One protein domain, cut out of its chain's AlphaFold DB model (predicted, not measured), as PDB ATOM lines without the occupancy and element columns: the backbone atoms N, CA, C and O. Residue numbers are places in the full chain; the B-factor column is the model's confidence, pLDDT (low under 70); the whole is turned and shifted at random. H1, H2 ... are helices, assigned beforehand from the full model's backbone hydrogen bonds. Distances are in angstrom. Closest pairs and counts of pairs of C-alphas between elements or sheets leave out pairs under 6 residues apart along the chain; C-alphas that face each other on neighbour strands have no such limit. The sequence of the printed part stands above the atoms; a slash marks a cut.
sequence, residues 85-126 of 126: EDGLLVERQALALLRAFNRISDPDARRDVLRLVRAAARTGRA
ATOM      1  N   GLU A  85     159.116 173.784 181.790       54.16
ATOM      2  CA  GLU A  85     159.153 172.330 181.985       54.16
ATOM      3  C   GLU A  85     157.738 171.729 181.953       54.16
ATOM      4  O   GLU A  85     157.501 170.763 181.240       54.16
ATOM      5  N   ASP A  86     156.755 172.350 182.617       54.94
ATOM      6  CA  ASP A  86     155.365 171.865 182.609       54.94
ATOM      7  C   ASP A  86     154.738 171.901 181.206       54.94
ATOM      8  O   ASP A  86     154.004 170.989 180.828       54.94
ATOM      9  N   GLY A  87     155.049 172.922 180.400       59.28
ATOM     10  CA  GLY A  87     154.568 173.023 179.020       59.28
ATOM     11  C   GLY A  87     155.156 171.937 178.118       59.28
ATOM     12  O   GLY A  87     154.419 171.267 177.393       59.28
ATOM     13  N   LEU A  88     156.468 171.711 178.222       60.09
ATOM     14  CA  LEU A  88     157.170 170.672 177.467       60.09
ATOM     15  C   LEU A  88     156.763 169.263 177.916       60.09
ATOM     16  O   LEU A  88     156.628 168.365 177.083       60.09
ATOM     17  N   LEU A  89     156.500 169.062 179.210       66.06
ATOM     18  CA  LEU A  89     155.999 167.799 179.748       66.06
ATOM     19  C   LEU A  89     154.578 167.506 179.260       66.06
ATOM     20  O   LEU A  89     154.312 166.387 178.821       66.06
ATOM     21  N   VAL A  90     153.683 168.499 179.257       71.44
ATOM     22  CA  VAL A  90     152.325 168.352 178.709       71.44
ATOM     23  C   VAL A  90     152.366 168.056 177.208       71.44
ATOM     24  O   VAL A  90     151.639 167.179 176.736       71.44
ATOM     25  N   GLU A  91     153.237 168.724 176.452       69.75
ATOM     26  CA  GLU A  91     153.401 168.489 175.015       69.75
ATOM     27  C   GLU A  91     153.964 167.089 174.719       69.75
ATOM     28  O   GLU A  91     153.409 166.348 173.899       69.75
ATOM     29  N   ARG A  92     155.003 166.665 175.451       74.12
ATOM     30  CA  ARG A  92     155.591 165.319 175.355       74.12
ATOM     31  C   ARG A  92     154.570 164.241 175.723       74.12
ATOM     32  O   ARG A  92     154.473 163.222 175.036       74.12
ATOM     33  N   GLN A  93     153.757 164.485 176.748       73.19
ATOM     34  CA  GLN A  93     152.698 163.576 177.180       73.19
ATOM     35  C   GLN A  93     151.555 163.496 176.154       73.19
ATOM     36  O   GLN A  93     151.065 162.401 175.865       73.19
ATOM     37  N   ALA A  94     151.169 164.615 175.537       77.00
ATOM     38  CA  ALA A  94     150.183 164.639 174.456       77.00
ATOM     39  C   ALA A  94     150.669 163.863 173.219       77.00
ATOM     40  O   ALA A  94     149.917 163.072 172.639       77.00
ATOM     41  N   LEU A  95     151.943 164.019 172.852       76.12
ATOM     42  CA  LEU A  95     152.584 163.254 171.779       76.12
ATOM     43  C   LEU A  95     152.636 161.753 172.088       76.12
ATOM     44  O   LEU A  95     152.342 160.937 171.209       76.12
ATOM     45  N   ALA A  96     152.966 161.374 173.324       80.19
ATOM     46  CA  ALA A  96     152.962 159.980 173.763       80.19
ATOM     47  C   ALA A  96     151.556 159.364 173.687       80.19
ATOM     48  O   ALA A  96     151.393 158.267 173.149       80.19
ATOM     49  N   LEU A  97     150.528 160.097 174.129       80.75
ATOM     50  CA  LEU A  97     149.126 159.683 174.019       80.75
ATOM     51  C   LEU A  97     148.698 159.493 172.559       80.75
ATOM     52  O   LEU A  97     148.060 158.492 172.233       80.75
ATOM     53  N   LEU A  98     149.085 160.405 171.663       81.00
ATOM     54  CA  LEU A  98     148.765 160.300 170.239       81.00
ATOM     55  C   LEU A  98     149.460 159.099 169.579       81.00
ATOM     56  O   LEU A  98     148.856 158.388 168.773       81.00
ATOM     57  N   ARG A  99     150.723 158.838 169.936       81.69
ATOM     58  CA  ARG A  99     151.469 157.663 169.461       81.69
ATOM     59  C   ARG A  99     150.850 156.363 169.971       81.69
ATOM     60  O   ARG A  99     150.671 155.438 169.182       81.69
ATOM     61  N   ALA A 100     150.487 156.301 171.251       82.44
ATOM     62  CA  ALA A 100     149.817 155.145 171.843       82.44
ATOM     63  C   ALA A 100     148.458 154.887 171.179       82.44
ATOM     64  O   ALA A 100     148.175 153.763 170.776       82.44
ATOM     65  N   PHE A 101     147.663 155.938 170.968       80.19
ATOM     66  CA  PHE A 101     146.375 155.852 170.284       80.19
ATOM     67  C   PHE A 101     146.502 155.323 168.849       80.19
ATOM     68  O   PHE A 101     145.728 154.463 168.433       80.19
ATOM     69  N   ASN A 102     147.505 155.784 168.097       81.19
ATOM     70  CA  ASN A 102     147.738 155.311 166.732       81.19
ATOM     71  C   ASN A 102     148.184 153.844 166.655       81.19
ATOM     72  O   ASN A 102     147.923 153.202 165.640       81.19
ATOM     73  N   ARG A 103     148.801 153.294 167.711       87.75
ATOM     74  CA  ARG A 103     149.144 151.862 167.790       87.75
ATOM     75  C   ARG A 103     147.936 150.958 168.052       87.75
ATOM     76  O   ARG A 103     148.056 149.749 167.884       87.75
ATOM     77  N   ILE A 104     146.788 151.506 168.456       84.56
ATOM     78  CA  ILE A 104     145.570 150.717 168.666       84.56
ATOM     79  C   ILE A 104     144.996 150.337 167.302       84.56
ATOM     80  O   ILE A 104     144.367 151.159 166.628       84.56
ATOM     81  N   SER A 105     145.221 149.090 166.897       84.00
ATOM     82  CA  SER A 105     144.718 148.533 165.635       84.00
ATOM     83  C   SER A 105     143.237 148.143 165.696       84.00
ATOM     84  O   SER A 105     142.584 148.085 164.658       84.00
ATOM     85  N   ASP A 106     142.702 147.895 166.895       90.00
ATOM     86  CA  ASP A 106     141.297 147.535 167.091       90.00
ATOM     87  C   ASP A 106     140.376 148.774 167.003       90.00
ATOM     88  O   ASP A 106     140.534 149.722 167.788       90.00
ATOM     89  N   PRO A 107     139.411 148.807 166.061       83.31
ATOM     90  CA  PRO A 107     138.489 149.928 165.913       83.31
ATOM     91  C   PRO A 107     137.587 150.152 167.132       83.31
ATOM     92  O   PRO A 107     137.224 151.305 167.393       83.31
ATOM     93  N   ASP A 108     137.236 149.109 167.887       79.75
ATOM     94  CA  ASP A 108     136.337 149.250 169.035       79.75
ATOM     95  C   ASP A 108     137.084 149.771 170.270       79.75
ATOM     96  O   ASP A 108     136.659 150.779 170.849       79.75
ATOM     97  N   ALA A 109     138.280 149.253 170.570       77.12
ATOM     98  CA  ALA A 109     139.169 149.848 171.573       77.12
ATOM     99  C   ALA A 109     139.472 151.332 171.285       77.12
ATOM    100  O   ALA A 109     139.492 152.175 172.189       77.12
ATOM    101  N   ARG A 110     139.652 151.697 170.009       81.50
ATOM    102  CA  ARG A 110     139.887 153.088 169.599       81.50
ATOM    103  C   ARG A 110     138.686 153.993 169.917       81.50
ATOM    104  O   ARG A 110     138.866 155.133 170.355       81.50
ATOM    105  N   ARG A 111     137.457 153.499 169.734       82.62
ATOM    106  CA  ARG A 111     136.220 154.227 170.080       82.62
ATOM    107  C   ARG A 111     136.064 154.410 171.585       82.62
ATOM    108  O   ARG A 111     135.640 155.485 172.019       82.62
ATOM    109  N   ASP A 112     136.432 153.407 172.370       82.88
ATOM    110  CA  ASP A 112     136.347 153.460 173.830       82.88
ATOM    111  C   ASP A 112     137.308 154.484 174.427       82.88
ATOM    112  O   ASP A 112     136.899 155.305 175.254       82.88
ATOM    113  N   VAL A 113     138.542 154.538 173.921       82.94
ATOM    114  CA  VAL A 113     139.516 155.563 174.316       82.94
ATOM    115  C   VAL A 113     139.006 156.969 173.983       82.94
ATOM    116  O   VAL A 113     139.028 157.851 174.842       82.94
ATOM    117  N   LEU A 114     138.465 157.193 172.780       86.50
ATOM    118  CA  LEU A 114     137.895 158.499 172.418       86.50
ATOM    119  C   LEU A 114     136.708 158.891 173.310       86.50
ATOM    120  O   LEU A 114     136.545 160.067 173.644       86.50
ATOM    121  N   ARG A 115     135.877 157.923 173.706       85.75
ATOM    122  CA  ARG A 115     134.745 158.145 174.614       85.75
ATOM    123  C   ARG A 115     135.226 158.586 175.997       85.75
ATOM    124  O   ARG A 115     134.684 159.544 176.548       85.75
ATOM    125  N   LEU A 116     136.266 157.933 176.512       83.56
ATOM    126  CA  LEU A 116     136.884 158.254 177.796       83.56
ATOM    127  C   LEU A 116     137.520 159.650 177.784       83.56
ATOM    128  O   LEU A 116     137.248 160.453 178.675       83.56
ATOM    129  N   VAL A 117     138.292 159.977 176.743       84.06
ATOM    130  CA  VAL A 117     138.919 161.302 176.586       84.06
ATOM    131  C   VAL A 117     137.860 162.405 176.512       84.06
ATOM    132  O   VAL A 117     137.986 163.433 177.176       84.06
ATOM    133  N   ARG A 118     136.760 162.187 175.775       82.62
ATOM    134  CA  ARG A 118     135.637 163.140 175.717       82.62
ATOM    135  C   ARG A 118     134.961 163.337 177.076       82.62
ATOM    136  O   ARG A 118     134.589 164.462 177.406       82.62
ATOM    137  N   ALA A 119     134.789 162.269 177.855       81.56
ATOM    138  CA  ALA A 119     134.209 162.352 179.194       81.56
ATOM    139  C   ALA A 119     135.125 163.122 180.164       81.56
ATOM    140  O   ALA A 119     134.654 163.998 180.894       81.56
ATOM    141  N   ALA A 120     136.433 162.862 180.116       75.12
ATOM    142  CA  ALA A 120     137.428 163.579 180.910       75.12
ATOM    143  C   ALA A 120     137.482 165.075 180.547       75.12
ATOM    144  O   ALA A 120     137.422 165.926 181.433       75.12
ATOM    145  N   ALA A 121     137.474 165.409 179.252       78.75
ATOM    146  CA  ALA A 121     137.483 166.793 178.772       78.75
ATOM    147  C   ALA A 121     136.228 167.587 179.176       78.75
ATOM    148  O   ALA A 121     136.292 168.795 179.385       78.75
ATOM    149  N   ARG A 122     135.074 166.917 179.303       74.50
ATOM    150  CA  ARG A 122     133.843 167.545 179.805       74.50
ATOM    151  C   ARG A 122     133.902 167.797 181.314       74.50
ATOM    152  O   ARG A 122     133.350 168.785 181.776       74.50
ATOM    153  N   THR A 123     134.568 166.916 182.054       61.88
ATOM    154  CA  THR A 123     134.669 166.991 183.519       61.88
ATOM    155  C   THR A 123     135.685 168.042 183.969       61.88
ATOM    156  O   THR A 123     135.458 168.696 184.973       61.88
ATOM    157  N   GLY A 124     136.755 168.277 183.201       54.69
ATOM    158  CA  GLY A 124     137.733 169.340 183.484       54.69
ATOM    159  C   GLY A 124     137.269 170.767 183.154       54.69
ATOM    160  O   GLY A 124     138.046 171.702 183.304       54.69
ATOM    161  N   ARG A 125     136.034 170.939 182.661       49.53
ATOM    162  CA  ARG A 125     135.449 172.238 182.279       49.53
ATOM    163  C   ARG A 125     134.344 172.714 183.236       49.53
ATOM    164  O   ARG A 125     133.705 173.721 182.942       49.53
ATOM    165  N   ALA A 126     134.093 171.964 184.310       41.59
ATOM    166  CA  ALA A 126     133.152 172.275 185.385       41.59
ATOM    167  C   ALA A 126     133.930 172.596 186.664       41.59
ATOM    168  O   ALA A 126     133.442 173.455 187.428       41.59
TER     169      ALA A 126
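Overview. This is residues 85 to 126 of the 126 residues of an uncharacterized protein of Methylobacterium sp. 6HR-1 (UniProt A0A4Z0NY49). Two long helices, H1 and H2, form an open V: they come near each other beside the turn that joins them and spread apart toward the two ends of the printed part. The V is flat, spanning 34 by 27 by 5 A. The printed part has 42 residues with two named helices, H1 then H2, and no named strand; its class is all helix. It is loose, with a radius of gyration of the C-alphas of 12.2 A.

Along the chain. H1, the longest helix, holds residues 85 to 103 and measures 26.8 A, from C-alpha 85 at (159.153, 172.330, 181.985) to C-alpha 103. H2 holds residues 107 to 123 and measures 24.8 A, ending with C-alpha 123 at (134.669, 166.991, 183.519).

Arrangement. H1 and H2 are close but not clearly touching; their closest C-alphas, those of Phe 101 and Arg 110, are 7.1 A apart. They run opposite ways at a shallow tilt of 29 degrees. In H1 and H2 every O i to N i+4 pair is within hydrogen-bond range.

Size, cuts and confidence. The C-alphas farthest apart, those of Glu 85 and Asp 108, are 34.9 A apart. The printed part has no cut, and the link from H1 to H2 is tight. Residues 85 to 100 and 115 to 126 stand free. The model's pLDDT is under 70 at residues 85 to 89, 91 and 123 to 126.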